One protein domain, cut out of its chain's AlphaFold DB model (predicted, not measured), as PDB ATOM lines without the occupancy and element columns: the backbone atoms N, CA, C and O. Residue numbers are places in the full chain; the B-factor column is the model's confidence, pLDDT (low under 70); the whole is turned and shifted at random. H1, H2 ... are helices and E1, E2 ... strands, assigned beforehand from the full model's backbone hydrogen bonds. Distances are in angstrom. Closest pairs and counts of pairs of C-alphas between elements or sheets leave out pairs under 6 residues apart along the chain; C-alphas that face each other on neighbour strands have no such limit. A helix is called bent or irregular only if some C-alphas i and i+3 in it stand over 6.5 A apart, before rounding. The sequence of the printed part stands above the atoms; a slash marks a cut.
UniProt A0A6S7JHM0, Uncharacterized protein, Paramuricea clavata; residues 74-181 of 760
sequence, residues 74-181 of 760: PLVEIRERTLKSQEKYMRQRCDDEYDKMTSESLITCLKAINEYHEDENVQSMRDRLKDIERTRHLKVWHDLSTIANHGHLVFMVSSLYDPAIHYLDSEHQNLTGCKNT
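AT A GLANCE: This is residues 74 to 181 of the 760 residues of an uncharacterized protein of Paramuricea clavata (UniProt A0A6S7JHM0). The model is a loose, elongated structure with a small head of helices, H2, H3 and H4, at one end and a long two-stranded hairpin arm, E1 and E2, whose loop of residues 142 to 155 reaches the other end. H1 lies beside the base of this arm, nearer to E2 than to E1, and H5 lies off to one side, apart from the head. The printed part has 108 residues, with five named helices and two named strands in the order H1, H2, H3, H4, E1, E2, H5; the sheet, E1 - E2, is antiparallel, and the class is mostly helix. The radius of gyration of the C-alphas is 18.0 A, and the C-alphas span 58 by 34 by 24 A along their three main axes.

IN THESE COORDINATES: H1 is residues 75 to 89, from C-alpha 75 at (-40.592, -12.026, -45.249), and is 21.2 A long. It is irregular: C-alphas 85 and 88 are 7.8 A apart. H2 is residues 95 to 99, H3 residues 103 to 112, 14.1 A long, and H4 residues 122 to 134, 18.3 A long. E1 is residues 138 to 141, from C-alpha 138 at (-35.062, -11.577, -36.268), and E2 is residues 156 to 159. H5 is residues 169 to 176, 10.7 A long, ending at C-alpha 176 at (-49.139, 0.807, -17.877).

HOW THE PARTS SIT: The closest C-alphas of H1 and E2 are those of Thr 82 and Ser 159, 7.6 A apart. H1 and H5 are close but not clearly touching, with their closest C-alphas, Tyr 89 and His 172, 7.5 A apart; their lines are only just about perpendicular, at 72 degrees. H1 is apart from H2, H3 and H4. H2 and H4 only just touch, with 3 pairs of C-alphas within 8 A; the closest are Tyr 98 and Arg 126, 6.8 A apart, and H4 touches H2 with residues 126 to 130 alone. H3 and H4 touch, with the C-alphas of Ser 103 and Val 122 closest at 6.0 A, and run the same way at a steep tilt of 44 degrees. E1 and E2 form a hairpin, antiparallel at 153 degrees between their directions; N 139 and O 158 are 2.8 A apart and N 156 and O 141 are 2.9 A apart, both within hydrogen-bond range. H5 is apart from H2, H3, H4 and E1. Every O i to N i+4 pair is within hydrogen-bond range in H2, H3, H4 and H5, and 9 of 11 are in H1.

THE WHOLE: The two C-alphas farthest apart are those of Thr 102 and Asn 149, at 58.5 A. The printed part has no cut. The link from E1 to E2, 14 residues, is long; those from H1 to H2, H2 to H3 and H4 to E1 are tight. The mean pLDDT of the printed part is 71.6, and 46 residues are under 70, namely 75, 82, 85 to 92, 143 to 154 and 158 to 181; H5 has a mean of 53.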
ATOM      1  N   PRO A  74     -44.288 -14.232 -47.525       72.44
ATOM      2  CA  PRO A  74     -43.199 -13.292 -47.775       72.44
ATOM      3  C   PRO A  74     -42.600 -12.744 -46.474       72.44
ATOM      4  O   PRO A  74     -43.321 -12.434 -45.528       72.44
ATOM      5  N   LEU A  75     -41.276 -12.557 -46.437       68.88
ATOM      6  CA  LEU A  75     -40.592 -12.026 -45.249       68.88
ATOM      7  C   LEU A  75     -41.059 -10.602 -44.890       68.88
ATOM      8  O   LEU A  75     -41.097 -10.254 -43.715       68.88
ATOM      9  N   VAL A  76     -41.465  -9.807 -45.885       71.12
ATOM     10  CA  VAL A  76     -42.056  -8.470 -45.696       71.12
ATOM     11  C   VAL A  76     -43.367  -8.559 -44.901       71.12
ATOM     12  O   VAL A  76     -43.484  -7.934 -43.852       71.12
ATOM     13  N   GLU A  77     -44.286  -9.440 -45.307       73.88
ATOM     14  CA  GLU A  77     -45.558  -9.692 -44.610       73.88
ATOM     15  C   GLU A  77     -45.334 -10.169 -43.159       73.88
ATOM     16  O   GLU A  77     -46.056  -9.790 -42.235       73.88
ATOM     17  N   ILE A  78     -44.290 -10.981 -42.936       72.06
ATOM     18  CA  ILE A  78     -43.877 -11.414 -41.595       72.06
ATOM     19  C   ILE A  78     -43.358 -10.214 -40.783       72.06
ATOM     20  O   ILE A  78     -43.792 -10.041 -39.642       72.06
ATOM     21  N   ARG A  79     -42.490  -9.358 -41.352       71.62
ATOM     22  CA  ARG A  79     -41.957  -8.138 -40.705       71.62
ATOM     23  C   ARG A  79     -43.083  -7.182 -40.291       71.62
ATOM     24  O   ARG A  79     -43.111  -6.753 -39.139       71.62
ATOM     25  N   GLU A  80     -44.025  -6.903 -41.189       78.06
ATOM     26  CA  GLU A  80     -45.184  -6.021 -40.969       78.06
ATOM     27  C   GLU A  80     -46.142  -6.562 -39.898       78.06
ATOM     28  O   GLU A  80     -46.501  -5.853 -38.953       78.06
ATOM     29  N   ARG A  81     -46.525  -7.845 -39.994       73.12
ATOM     30  CA  ARG A  81     -47.391  -8.494 -38.996       73.12
ATOM     31  C   ARG A  81     -46.731  -8.531 -37.617       73.12
ATOM     32  O   ARG A  81     -47.415  -8.353 -36.610       73.12
ATOM     33  N   THR A  82     -45.418  -8.752 -37.573       66.31
ATOM     34  CA  THR A  82     -44.637  -8.798 -36.328       66.31
ATOM     35  C   THR A  82     -44.595  -7.420 -35.676       66.31
ATOM     36  O   THR A  82     -45.039  -7.299 -34.535       66.31
ATOM     37  N   LEU A  83     -44.209  -6.383 -36.432       70.56
ATOM     38  CA  LEU A  83     -44.265  -4.970 -36.035       70.56
ATOM     39  C   LEU A  83     -45.609  -4.622 -35.377       70.56
ATOM     40  O   LEU A  83     -45.641  -4.286 -34.196       70.56
ATOM     41  N   LYS A  84     -46.723  -4.807 -36.096       73.75
ATOM     42  CA  LYS A  84     -48.066  -4.458 -35.604       73.75
ATOM     43  C   LYS A  84     -48.515  -5.279 -34.385       73.75
ATOM     44  O   LYS A  84     -49.376  -4.856 -33.622       73.75
ATOM     45  N   SER A  85     -47.952  -6.471 -34.181       64.75
ATOM     46  CA  SER A  85     -48.250  -7.294 -32.999       64.75
ATOM     47  C   SER A  85     -47.445  -6.904 -31.752       64.75
ATOM     48  O   SER A  85     -47.887  -7.188 -30.635       64.75
ATOM     49  N   GLN A  86     -46.288  -6.260 -31.939       65.12
ATOM     50  CA  GLN A  86     -45.353  -5.888 -30.873       65.12
ATOM     51  C   GLN A  86     -45.300  -4.381 -30.585       65.12
ATOM     52  O   GLN A  86     -44.726  -4.002 -29.576       65.12
ATOM     53  N   GLU A  87     -45.920  -3.547 -31.418       68.62
ATOM     54  CA  GLU A  87     -46.006  -2.078 -31.338       68.62
ATOM     55  C   GLU A  87     -46.122  -1.524 -29.906       68.62
ATOM     56  O   GLU A  87     -45.248  -0.796 -29.449       68.62
ATOM     57  N   LYS A  88     -47.119  -1.991 -29.146       62.72
ATOM     58  CA  LYS A  88     -47.372  -1.670 -27.722       62.72
ATOM     59  C   LYS A  88     -46.266  -2.050 -26.712       62.72
ATOM     60  O   LYS A  88     -46.407  -1.754 -25.531       62.72
ATOM     61  N   TYR A  89     -45.222  -2.752 -27.141       59.19
ATOM     62  CA  TYR A  89     -44.065  -3.158 -26.335       59.19
ATOM     63  C   TYR A  89     -42.765  -2.486 -26.799       59.19
ATOM     64  O   TYR A  89     -41.698  -2.814 -26.283       59.19
ATOM     65  N   MET A  90     -42.841  -1.582 -27.782       67.12
ATOM     66  CA  MET A  90     -41.687  -0.962 -28.426       67.12
ATOM     67  C   MET A  90     -41.668   0.552 -28.219       67.12
ATOM     68  O   MET A  90     -42.700   1.213 -28.317       67.12
ATOM     69  N   ARG A  91     -40.469   1.109 -28.032       64.81
ATOM     70  CA  ARG A  91     -40.204   2.544 -28.138       64.81
ATOM     71  C   ARG A  91     -40.328   2.943 -29.611       64.81
ATOM     72  O   ARG A  91     -39.414   2.721 -30.397       64.81
ATOM     73  N   GLN A  92     -41.475   3.490 -30.008       68.38
ATOM     74  CA  GLN A  92     -41.685   4.007 -31.365       68.38
ATOM     75  C   GLN A  92     -41.803   5.527 -31.337       68.38
ATOM     76  O   GLN A  92     -42.891   6.060 -31.155       68.38
ATOM     77  N   ARG A  93     -40.667   6.208 -31.525       77.81
ATOM     78  CA  ARG A  93     -40.602   7.666 -31.682       77.81
ATOM     79  C   ARG A  93     -40.742   8.069 -33.153       77.81
ATOM     80  O   ARG A  93     -40.056   7.525 -34.033       77.81
ATOM     81  N   CYS A  94     -41.602   9.044 -33.428       81.00
ATOM     82  CA  CYS A  94     -41.649   9.724 -34.723       81.00
ATOM     83  C   CYS A  94     -40.432  10.655 -34.911       81.00
ATOM     84  O   CYS A  94     -39.662  10.881 -33.978       81.00
ATOM     85  N   ASP A  95     -40.219  11.174 -36.125       83.75
ATOM     86  CA  ASP A  95     -39.086  12.078 -36.402       83.75
ATOM     87  C   ASP A  95     -39.156  13.347 -35.537       83.75
ATOM     88  O   ASP A  95     -38.209  13.643 -34.815       83.75
ATOM     89  N   ASP A  96     -40.335  13.967 -35.476       84.75
ATOM     90  CA  ASP A  96     -40.716  15.039 -34.554       84.75
ATOM     91  C   ASP A  96     -40.308  14.829 -33.086       84.75
ATOM     92  O   ASP A  96     -40.038  15.805 -32.386       84.75
ATOM     93  N   GLU A  97     -40.335  13.594 -32.580       83.19
ATOM     94  CA  GLU A  97     -39.952  13.290 -31.198       83.19
ATOM     95  C   GLU A  97     -38.436  13.264 -31.035       83.19
ATOM     96  O   GLU A  97     -37.936  13.906 -30.114       83.19
ATOM     97  N   TYR A  98     -37.702  12.604 -31.944       85.81
ATOM     98  CA  TYR A  98     -36.235  12.674 -31.967       85.81
ATOM     99  C   TYR A  98     -35.752  14.115 -32.115       85.81
ATOM    100  O   TYR A  98     -34.802  14.519 -31.442       85.81
ATOM    101  N   ASP A  99     -36.425  14.906 -32.954       85.44
ATOM    102  CA  ASP A  99     -36.009  16.275 -33.232       85.44
ATOM    103  C   ASP A  99     -36.181  17.223 -32.038       85.44
ATOM    104  O   ASP A  99     -35.421  18.188 -31.900       85.44
ATOM    105  N   LYS A 100     -37.080  16.873 -31.109       87.50
ATOM    106  CA  LYS A 100     -37.296  17.546 -29.818       87.50
ATOM    107  C   LYS A 100     -36.435  16.979 -28.673       87.50
ATOM    108  O   LYS A 100     -36.445  17.556 -27.588       87.50
ATOM    109  N   MET A 101     -35.677  15.890 -28.870       86.94
ATOM    110  CA  MET A 101     -34.788  15.354 -27.823       86.94
ATOM    111  C   MET A 101     -33.605  16.295 -27.569       86.94
ATOM    112  O   MET A 101     -32.870  16.651 -28.494       86.94
ATOM    113  N   THR A 102     -33.399  16.652 -26.297       89.94
ATOM    114  CA  THR A 102     -32.217  17.395 -25.834       89.94
ATOM    115  C   THR A 102     -30.960  16.525 -25.900       89.94
ATOM    116  O   THR A 102     -31.048  15.297 -25.871       89.94
ATOM    117  N   SER A 103     -29.777  17.152 -25.920       86.62
ATOM    118  CA  SER A 103     -28.495  16.427 -25.845       86.62
ATOM    119  C   SER A 103     -28.454  15.489 -24.629       86.62
ATOM    120  O   SER A 103     -28.201  14.301 -24.769       86.62
ATOM    121  N   GLU A 104     -28.853  15.978 -23.451       87.88
ATOM    122  CA  GLU A 104     -28.970  15.192 -22.213       87.88
ATOM    123  C   GLU A 104     -29.883  13.960 -22.367       87.88
ATOM    124  O   GLU A 104     -29.559  12.879 -21.872       87.88
ATOM    125  N   SER A 105     -30.999  14.095 -23.094       85.06
ATOM    126  CA  SER A 105     -31.931  12.993 -23.369       85.06
ATOM    127  C   SER A 105     -31.312  11.938 -24.289       85.06
ATOM    128  O   SER A 105     -31.479  10.742 -24.049       85.06
ATOM    129  N   LEU A 106     -30.577  12.368 -25.322       85.94
ATOM    130  CA  LEU A 106     -29.855  11.483 -26.244       85.94
ATOM    131  C   LEU A 106     -28.715  10.748 -25.525       85.94
ATOM    132  O   LEU A 106     -28.642   9.524 -25.604       85.94
ATOM    133  N   ILE A 107     -27.905  11.470 -24.743       86.12
ATOM    134  CA  ILE A 107     -26.846  10.914 -23.889       86.12
ATOM    135  C   ILE A 107     -27.431   9.878 -22.922       86.12
ATOM    136  O   ILE A 107     -26.880   8.789 -22.785       86.12
ATOM    137  N   THR A 108     -28.568  10.173 -22.285       86.06
ATOM    138  CA  THR A 108     -29.243   9.240 -21.366       86.06
ATOM    139  C   THR A 108     -29.699   7.968 -22.084       86.06
ATOM    140  O   THR A 108     -29.434   6.869 -21.598       86.06
ATOM    141  N   CYS A 109     -30.323   8.091 -23.260       82.25
ATOM    142  CA  CYS A 109     -30.773   6.934 -24.041       82.25
ATOM    143  C   CYS A 109     -29.597   6.081 -24.544       82.25
ATOM    144  O   CYS A 109     -29.630   4.863 -24.401       82.25
ATOM    145  N   LEU A 110     -28.538   6.705 -25.071       83.81
ATOM    146  CA  LEU A 110     -27.347   6.004 -25.562       83.81
ATOM    147  C   LEU A 110     -26.536   5.361 -24.424       83.81
ATOM    148  O   LEU A 110     -26.024   4.255 -24.595       83.81
ATOM    149  N   LYS A 111     -26.452   5.992 -23.240       83.12
ATOM    150  CA  LYS A 111     -25.838   5.383 -22.044       83.12
ATOM    151  C   LYS A 111     -26.649   4.192 -21.530       83.12
ATOM    152  O   LYS A 111     -26.051   3.193 -21.151       83.12
ATOM    153  N   ALA A 112     -27.982   4.248 -21.579       74.00
ATOM    154  CA  ALA A 112     -28.850   3.144 -21.151       74.00
ATOM    155  C   ALA A 112     -28.712   1.861 -22.001       74.00
ATOM    156  O   ALA A 112     -29.135   0.795 -21.557       74.00
ATOM    157  N   ILE A 113     -28.110   1.951 -23.194       74.00
ATOM    158  CA  ILE A 113     -27.839   0.814 -24.092       74.00
ATOM    159  C   ILE A 113     -26.334   0.551 -24.314       74.00
ATOM    160  O   ILE A 113     -25.985  -0.242 -25.182       74.00
ATOM    161  N   ASN A 114     -25.452   1.195 -23.532       74.69
ATOM    162  CA  ASN A 114     -23.981   1.152 -23.643       74.69
ATOM    163  C   ASN A 114     -23.386   1.622 -24.992       74.69
ATOM    164  O   ASN A 114     -22.252   1.280 -25.315       74.69
ATOM    165  N   GLU A 115     -24.112   2.425 -25.769       82.25
ATOM    166  CA  GLU A 115     -23.658   2.905 -27.085       82.25
ATOM    167  C   GLU A 115     -23.059   4.321 -27.046       82.25
ATOM    168  O   GLU A 115     -22.461   4.753 -28.025       82.25
ATOM    169  N   TYR A 116     -23.204   5.077 -25.955       83.62
ATOM    170  CA  TYR A 116     -22.728   6.467 -25.881       83.62
ATOM    171  C   TYR A 116     -21.207   6.617 -26.089       83.62
ATOM    172  O   TYR A 116     -20.414   5.829 -25.569       83.62
ATOM    173  N   HIS A 117     -20.805   7.665 -26.813       82.06
ATOM    174  CA  HIS A 117     -19.411   8.043 -27.070       82.06
ATOM    175  C   HIS A 117     -19.238   9.540 -26.778       82.06
ATOM    176  O   HIS A 117     -20.082  10.336 -27.185       82.06
ATOM    177  N   GLU A 118     -18.172   9.932 -26.076       81.00
ATOM    178  CA  GLU A 118     -17.998  11.319 -25.602       81.00
ATOM    179  C   GLU A 118     -17.623  12.309 -26.713       81.00
ATOM    180  O   GLU A 118     -18.022  13.469 -26.649       81.00
ATOM    181  N   ASP A 119     -16.959  11.839 -27.770       82.75
ATOM    182  CA  ASP A 119     -16.579  12.647 -28.936       82.75
ATOM    183  C   ASP A 119     -17.706  12.796 -29.987       82.75
ATOM    184  O   ASP A 119     -17.503  13.400 -31.044       82.75
ATOM    185  N   GLU A 120     -18.896  12.222 -29.757       84.50
ATOM    186  CA  GLU A 120     -19.983  12.228 -30.743       84.50
ATOM    187  C   GLU A 120     -20.852  13.497 -30.661       84.50
ATOM    188  O   GLU A 120     -21.383  13.871 -29.616       84.50
ATOM    189  N   ASN A 121     -21.057  14.154 -31.807       90.31
ATOM    190  CA  ASN A 121     -21.914  15.335 -31.895       90.31
ATOM    191  C   ASN A 121     -23.414  14.980 -31.783       90.31
ATOM    192  O   ASN A 121     -23.843  13.865 -32.079       90.31
ATOM    193  N   VAL A 122     -24.238  15.971 -31.423       87.75
ATOM    194  CA  VAL A 122     -25.681  15.799 -31.156       87.75
ATOM    195  C   VAL A 122     -26.465  15.221 -32.343       87.75
ATOM    196  O   VAL A 122     -27.388  14.437 -32.124       87.75
ATOM    197  N   GLN A 123     -26.101  15.553 -33.587       87.06
ATOM    198  CA  GLN A 123     -26.784  15.018 -34.768       87.06
ATOM    199  C   GLN A 123     -26.420  13.547 -35.000       87.06
ATOM    200  O   GLN A 123     -27.311  12.728 -35.200       87.06
ATOM    201  N   SER A 124     -25.139  13.184 -34.884       86.94
ATOM    202  CA  SER A 124     -24.703  11.783 -34.961       86.94
ATOM    203  C   SER A 124     -25.310  10.932 -33.838       86.94
ATOM    204  O   SER A 124     -25.867   9.877 -34.132       86.94
ATOM    205  N   MET A 125     -25.353  11.435 -32.593       87.56
ATOM    206  CA  MET A 125     -26.075  10.785 -31.486       87.56
ATOM    207  C   MET A 125     -27.557  10.542 -31.822       87.56
ATOM    208  O   MET A 125     -28.090   9.462 -31.558       87.56
ATOM    209  N   ARG A 126     -28.232  11.539 -32.416       88.62
ATOM    210  CA  ARG A 126     -29.641  11.453 -32.829       88.62
ATOM    211  C   ARG A 126     -29.847  10.415 -33.929       88.62
ATOM    212  O   ARG A 126     -30.696   9.542 -33.769       88.62
ATOM    213  N   ASP A 127     -29.080  10.482 -35.012       87.00
ATOM    214  CA  ASP A 127     -29.221   9.571 -36.153       87.00
ATOM    215  C   ASP A 127     -28.845   8.126 -35.789       87.00
ATOM    216  O   ASP A 127     -29.506   7.185 -36.233       87.00
ATOM    217  N   ARG A 128     -27.856   7.937 -34.906       85.44
ATOM    218  CA  ARG A 128     -27.456   6.618 -34.402       85.44
ATOM    219  C   ARG A 128     -28.517   6.003 -33.490       85.44
ATOM    220  O   ARG A 128     -28.888   4.850 -33.704       85.44
ATOM    221  N   LEU A 129     -29.084   6.767 -32.549       84.50
ATOM    222  CA  LEU A 129     -30.231   6.313 -31.745       84.50
ATOM    223  C   LEU A 129     -31.441   5.972 -32.638       84.50
ATOM    224  O   LEU A 129     -32.116   4.969 -32.416       84.50
ATOM    225  N   LYS A 130     -31.677   6.778 -33.677       85.81
ATOM    226  CA  LYS A 130     -32.781   6.647 -34.636       85.81
ATOM    227  C   LYS A 130     -32.667   5.414 -35.543       85.81
ATOM    228  O   LYS A 130     -33.695   4.788 -35.799       85.81
ATOM    229  N   ASP A 131     -31.472   5.021 -35.998       83.88
ATOM    230  CA  ASP A 131     -31.270   3.712 -36.652       83.88
ATOM    231  C   ASP A 131     -31.456   2.562 -35.654       83.88
ATOM    232  O   ASP A 131     -32.227   1.631 -35.905       83.88
ATOM    233  N   ILE A 132     -30.812   2.656 -34.485       78.94
ATOM    234  CA  ILE A 132     -30.872   1.628 -33.442       78.94
ATOM    235  C   ILE A 132     -32.324   1.299 -33.063       78.94
ATOM    236  O   ILE A 132     -32.703   0.128 -33.066       78.94
ATOM    237  N   GLU A 133     -33.158   2.306 -32.799       76.88
ATOM    238  CA  GLU A 133     -34.550   2.100 -32.389       76.88
ATOM    239  C   GLU A 133     -35.479   1.661 -33.548       76.88
ATOM    240  O   GLU A 133     -36.563   1.120 -33.309       76.88
ATOM    241  N   ARG A 134     -35.066   1.820 -34.817       77.31
ATOM    242  CA  ARG A 134     -35.866   1.439 -36.005       77.31
ATOM    243  C   ARG A 134     -35.487   0.076 -36.596       77.31
ATOM    244  O   ARG A 134     -36.361  -0.638 -37.102       77.31
ATOM    245  N   THR A 135     -34.224  -0.329 -36.502       73.94
ATOM    246  CA  THR A 135     -33.689  -1.556 -37.114       73.94
ATOM    247  C   THR A 135     -33.879  -2.776 -36.199       73.94
ATOM    248  O   THR A 135     -33.174  -2.928 -35.206       73.94
ATOM    249  N   ARG A 136     -34.825  -3.681 -36.511       73.19
ATOM    250  CA  ARG A 136     -35.103  -4.914 -35.728       73.19
ATOM    251  C   ARG A 136     -34.383  -6.158 -36.252       73.19
ATOM    252  O   ARG A 136     -34.469  -6.469 -37.437       73.19
ATOM    253  N   HIS A 137     -33.833  -6.944 -35.327       73.06
ATOM    254  CA  HIS A 137     -33.221  -8.249 -35.591       73.06
ATOM    255  C   HIS A 137     -34.226  -9.402 -35.406       73.06
ATOM    256  O   HIS A 137     -35.051  -9.390 -34.488       73.06
ATOM    257  N   LEU A 138     -34.163 -10.416 -36.276       72.94
ATOM    258  CA  LEU A 138     -35.062 -11.577 -36.268       72.94
ATOM    259  C   LEU A 138     -34.299 -12.856 -35.900       72.94
ATOM    260  O   LEU A 138     -33.389 -13.267 -36.615       72.94
ATOM    261  N   LYS A 139     -34.726 -13.533 -34.830       74.31
ATOM    262  CA  LYS A 139     -34.277 -14.888 -34.492       74.31
ATOM    263  C   LYS A 139     -35.037 -15.902 -35.350       74.31
ATOM    264  O   LYS A 139     -36.267 -15.850 -35.425       74.31
ATOM    265  N   VAL A 140     -34.313 -16.842 -35.962       75.19
ATOM    266  CA  VAL A 140     -34.885 -17.923 -36.781       75.19
ATOM    267  C   VAL A 140     -34.484 -19.287 -36.218       75.19
ATOM    268  O   VAL A 140     -33.318 -19.510 -35.913       75.19
ATOM    269  N   TRP A 141     -35.453 -20.194 -36.089       76.19
ATOM    270  CA  TRP A 141     -35.307 -21.514 -35.462       76.19
ATOM    271  C   TRP A 141     -35.893 -22.616 -36.348       76.19
ATOM    272  O   TRP A 141     -36.964 -22.424 -36.934       76.19
ATOM    273  N   HIS A 142     -35.219 -23.766 -36.437       70.25
ATOM    274  CA  HIS A 142     -35.719 -24.972 -37.107       70.25
ATOM    275  C   HIS A 142     -34.883 -26.221 -36.800       70.25
ATOM    276  O   HIS A 142     -33.654 -26.240 -36.910       70.25
ATOM    277  N   ASP A 143     -35.556 -27.330 -36.522       65.12
ATOM    278  CA  ASP A 143     -34.901 -28.579 -36.132       65.12
ATOM    279  C   ASP A 143     -34.428 -29.444 -37.320       65.12
ATOM    280  O   ASP A 143     -33.839 -30.507 -37.140       65.12
ATOM    281  N   LEU A 144     -34.667 -28.973 -38.553       64.94
ATOM    282  CA  LEU A 144     -34.607 -29.750 -39.804       64.94
ATOM    283  C   LEU A 144     -35.544 -30.974 -39.849       64.94
ATOM    284  O   LEU A 144     -35.478 -31.739 -40.818       64.94
ATOM    285  N   SER A 145     -36.423 -31.176 -38.868       63.19
ATOM    286  CA  SER A 145     -37.334 -32.313 -38.902       63.19
ATOM    287  C   SER A 145     -38.328 -32.167 -40.045       63.19
ATOM    288  O   SER A 145     -38.836 -31.087 -40.366       63.19
ATOM    289  N   THR A 146     -38.619 -33.304 -40.663       63.78
ATOM    290  CA  THR A 146     -39.612 -33.413 -41.726       63.78
ATOM    291  C   THR A 146     -40.995 -33.575 -41.115       63.78
ATOM    292  O   THR A 146     -41.223 -34.476 -40.304       63.78
ATOM    293  N   ILE A 147     -41.949 -32.726 -41.509       63.47
ATOM    294  CA  ILE A 147     -43.331 -32.847 -41.025       63.47
ATOM    295  C   ILE A 147     -43.889 -34.200 -41.487       63.47
ATOM    296  O   ILE A 147     -44.101 -34.421 -42.680       63.47
ATOM    297  N   ALA A 148     -44.120 -35.105 -40.530       60.91
ATOM    298  CA  ALA A 148     -44.627 -36.460 -40.759       60.91
ATOM    299  C   ALA A 148     -43.876 -37.245 -41.861       60.91
ATOM    300  O   ALA A 148     -44.492 -37.949 -42.655       60.91
ATOM    301  N   ASN A 149     -42.542 -37.131 -41.905       60.81
ATOM    302  CA  ASN A 149     -41.658 -37.755 -42.907       60.81
ATOM    303  C   ASN A 149     -41.845 -37.267 -44.364       60.81
ATOM    304  O   ASN A 149     -41.228 -37.819 -45.276       60.81
ATOM    305  N   HIS A 150     -42.646 -36.226 -44.612       63.75
ATOM    306  CA  HIS A 150     -42.733 -35.570 -45.922       63.75
ATOM    307  C   HIS A 150     -41.665 -34.477 -46.063       63.75
ATOM    308  O   HIS A 150     -41.190 -33.933 -45.071       63.75
ATOM    309  N   GLY A 151     -41.321 -34.089 -47.296       62.50
ATOM    310  CA  GLY A 151     -40.295 -33.074 -47.609       62.50
ATOM    311  C   GLY A 151     -40.622 -31.623 -47.208       62.50
ATOM    312  O   GLY A 151     -40.174 -30.694 -47.873       62.50
ATOM    313  N   HIS A 152     -41.420 -31.417 -46.160       67.25
ATOM    314  CA  HIS A 152     -41.741 -30.116 -45.588       67.25
ATOM    315  C   HIS A 152     -40.897 -29.878 -44.333       67.25
ATOM    316  O   HIS A 152     -40.883 -30.710 -43.428       67.25
ATOM    317  N   LEU A 153     -40.236 -28.725 -44.276       69.31
ATOM    318  CA  LEU A 153     -39.407 -28.281 -43.157       69.31
ATOM    319  C   LEU A 153     -40.101 -27.109 -42.447       69.31
ATOM    320  O   LEU A 153     -40.602 -26.199 -43.113       69.31
ATOM    321  N   VAL A 154     -40.128 -27.120 -41.113       68.75
ATOM    322  CA  VAL A 154     -40.696 -26.028 -40.300       68.75
ATOM    323  C   VAL A 154     -39.625 -24.990 -40.011       68.75
ATOM    324  O   VAL A 154     -38.536 -25.348 -39.586       68.75
ATOM    325  N   PHE A 155     -39.958 -23.711 -40.166       72.31
ATOM    326  CA  PHE A 155     -39.112 -22.594 -39.751       72.31
ATOM    327  C   PHE A 155     -39.940 -21.604 -38.946       72.31
ATOM    328  O   PHE A 155     -41.058 -21.264 -39.336       72.31
ATOM    329  N   MET A 156     -39.393 -21.148 -37.825       72.38
ATOM    330  CA  MET A 156     -40.051 -20.209 -36.923       72.38
ATOM    331  C   MET A 156     -39.242 -18.932 -36.839       72.38
ATOM    332  O   MET A 156     -38.024 -18.980 -36.695       72.38
ATOM    333  N   VAL A 157     -39.935 -17.802 -36.934       70.38
ATOM    334  CA  VAL A 157     -39.346 -16.465 -36.918       70.38
ATOM    335  C   VAL A 157     -39.972 -15.689 -35.768       70.38
ATOM    336  O   VAL A 157     -41.196 -15.648 -35.638       70.38
ATOM    337  N   SER A 158     -39.135 -15.076 -34.944       65.25
ATOM    338  CA  SER A 158     -39.526 -14.178 -33.854       65.25
ATOM    339  C   SER A 158     -38.588 -12.976 -33.846       65.25
ATOM    340  O   SER A 158     -37.430 -13.119 -34.235       65.25
ATOM    341  N   SER A 159     -39.023 -11.808 -33.362       65.94
ATOM    342  CA  SER A 159     -38.047 -10.766 -33.012       65.94
ATOM    343  C   SER A 159     -37.068 -11.327 -31.980       65.94
ATOM    344  O   SER A 159     -37.475 -12.080 -31.090       65.94
ATOM    345  N   LEU A 160     -35.792 -10.969 -32.094       69.19
ATOM    346  CA  LEU A 160     -34.895 -11.047 -30.945       69.19
ATOM    347  C   LEU A 160     -35.374 -10.010 -29.909       69.19
ATOM    348  O   LEU A 160     -35.939  -8.977 -30.293       69.19
ATOM    349  N   TYR A 161     -35.215 -10.302 -28.616       63.34
ATOM    350  CA  TYR A 161     -35.404  -9.283 -27.584       63.34
ATOM    351  C   TYR A 161     -34.245  -8.287 -27.653       63.34
ATOM    352  O   TYR A 161     -33.122  -8.659 -27.981       63.34
ATOM    353  N   ASP A 162     -34.533  -7.017 -27.398       68.50
ATOM    354  CA  ASP A 162     -33.595  -5.925 -27.628       68.50
ATOM    355  C   ASP A 162     -33.985  -4.739 -26.732       68.50
ATOM    356  O   ASP A 162     -35.076  -4.200 -26.941       68.50
ATOM    357  N   PRO A 163     -33.162  -4.346 -25.741       61.56
ATOM    358  CA  PRO A 163     -33.497  -3.305 -24.768       61.56
ATOM    359  C   PRO A 163     -33.359  -1.876 -25.311       61.56
ATOM    360  O   PRO A 163     -33.641  -0.929 -24.575       61.56
ATOM    361  N   ALA A 164     -32.935  -1.683 -26.568       66.31
ATOM    362  CA  ALA A 164     -33.025  -0.390 -27.238       66.31
ATOM    363  C   ALA A 164     -34.426  -0.192 -27.838       66.31
ATOM    364  O   ALA A 164     -35.044   0.853 -27.639       66.31
ATOM    365  N   ILE A 165     -34.961  -1.223 -28.503       64.25
ATOM    366  CA  ILE A 165     -36.283  -1.169 -29.150       64.25
ATOM    367  C   ILE A 165     -37.432  -1.476 -28.187       64.25
ATOM    368  O   ILE A 165     -38.495  -0.869 -28.300       64.25
ATOM    369  N   HIS A 166     -37.271  -2.431 -27.274       65.75
ATOM    370  CA  HIS A 166     -38.335  -2.878 -26.374       65.75
ATOM    371  C   HIS A 166     -38.239  -2.178 -25.018       65.75
ATOM    372  O   HIS A 166     -37.144  -1.886 -24.539       65.75
ATOM    373  N   TYR A 167     -39.389  -1.958 -24.378       54.59
ATOM    374  CA  TYR A 167     -39.416  -1.528 -22.981       54.59
ATOM    375  C   TYR A 167     -38.867  -2.623 -22.062       54.59
ATOM    376  O   TYR A 167     -39.234  -3.792 -22.199       54.59
ATOM    377  N   LEU A 168     -38.064  -2.226 -21.075       57.22
ATOM    378  CA  LEU A 168     -37.719  -3.071 -19.932       57.22
ATOM    379  C   LEU A 168     -38.978  -3.371 -19.095       57.22
ATOM    380  O   LEU A 168     -39.910  -2.563 -19.049       57.22
ATOM    381  N   ASP A 169     -38.983  -4.490 -18.365       48.59
ATOM    382  CA  ASP A 169     -40.117  -4.903 -17.515       48.59
ATOM    383  C   ASP A 169     -40.548  -3.795 -16.528       48.59
ATOM    384  O   ASP A 169     -41.740  -3.568 -16.299       48.59
ATOM    385  N   SER A 170     -39.574  -3.055 -15.986       53.84
ATOM    386  CA  SER A 170     -39.772  -1.902 -15.101       53.84
ATOM    387  C   SER A 170     -40.394  -0.689 -15.807       53.84
ATOM    388  O   SER A 170     -41.294  -0.056 -15.254       53.84
ATOM    389  N   GLU A 171     -39.964  -0.375 -17.031       56.72
ATOM    390  CA  GLU A 171     -40.510   0.726 -17.835       56.72
ATOM    391  C   GLU A 171     -41.962   0.446 -18.232       56.72
ATOM    392  O   GLU A 171     -42.836   1.284 -18.015       56.72
ATOM    393  N   HIS A 172     -42.244  -0.757 -18.746       51.09
ATOM    394  CA  HIS A 172     -43.597  -1.156 -19.129       51.09
ATOM    395  C   HIS A 172     -44.548  -1.157 -17.922       51.09
ATOM    396  O   HIS A 172     -45.692  -0.706 -18.032       51.09
ATOM    397  N   GLN A 173     -44.092  -1.620 -16.752       51.31
ATOM    398  CA  GLN A 173     -44.874  -1.551 -15.516       51.31
ATOM    399  C   GLN A 173     -45.214  -0.103 -15.130       51.31
ATOM    400  O   GLN A 173     -46.359   0.174 -14.773       51.31
ATOM    401  N   ASN A 174     -44.251   0.818 -15.228       56.06
ATOM    402  CA  ASN A 174     -44.457   2.230 -14.897       56.06
ATOM    403  C   ASN A 174     -45.390   2.933 -15.901       56.06
ATOM    404  O   ASN A 174     -46.243   3.714 -15.491       56.06
ATOM    405  N   LEU A 175     -45.279   2.617 -17.197       54.88
ATOM    406  CA  LEU A 175     -46.111   3.191 -18.264       54.88
ATOM    407  C   LEU A 175     -47.565   2.686 -18.260       54.88
ATOM    408  O   LEU A 175     -48.457   3.391 -18.725       54.88
ATOM    409  N   THR A 176     -47.818   1.467 -17.771       51.41
ATOM    410  CA  THR A 176     -49.139   0.807 -17.877       51.41
ATOM    411  C   THR A 176     -49.839   0.551 -16.540       51.41
ATOM    412  O   THR A 176     -50.971   0.067 -16.526       51.41
ATOM    413  N   GLY A 177     -49.167   0.791 -15.408       45.62
ATOM    414  CA  GLY A 177     -49.644   0.439 -14.063       45.62
ATOM    415  C   GLY A 177     -49.770  -1.072 -13.798       45.62
ATOM    416  O   GLY A 177     -50.098  -1.484 -12.683       45.62
ATOM    417  N   CYS A 178     -49.512  -1.921 -14.796       41.31
ATOM    418  CA  CYS A 178     -49.670  -3.366 -14.703       41.31
ATOM    419  C   CYS A 178     -48.381  -4.022 -14.194       41.31
ATOM    420  O   CYS A 178     -47.422  -4.190 -14.946       41.31
ATOM    421  N   LYS A 179     -48.380  -4.456 -12.925       42.06
ATOM    422  CA  LYS A 179     -47.326  -5.331 -12.381       42.06
ATOM    423  C   LYS A 179     -47.230  -6.631 -13.185       42.06
ATOM    424  O   LYS A 179     -48.217  -7.354 -13.281       42.06
ATOM    425  N   ASN A 180     -46.032  -6.905 -13.705       37.81
ATOM    426  CA  ASN A 180     -45.592  -8.102 -14.432       37.81
ATOM    427  C   ASN A 180     -46.578  -8.676 -15.471       37.81
ATOM    428  O   ASN A 180     -47.459  -9.473 -15.152       37.81
ATOM    429  N   THR A 181     -46.332  -8.389 -16.753       33.53
ATOM    430  CA  THR A 181     -46.820  -9.225 -17.865       33.53
ATOM    431  C   THR A 181     -45.636  -9.794 -18.637       33.53
ATOM    432  O   THR A 181     -45.250  -9.263 -19.673       33.53
TER     433      THR A 181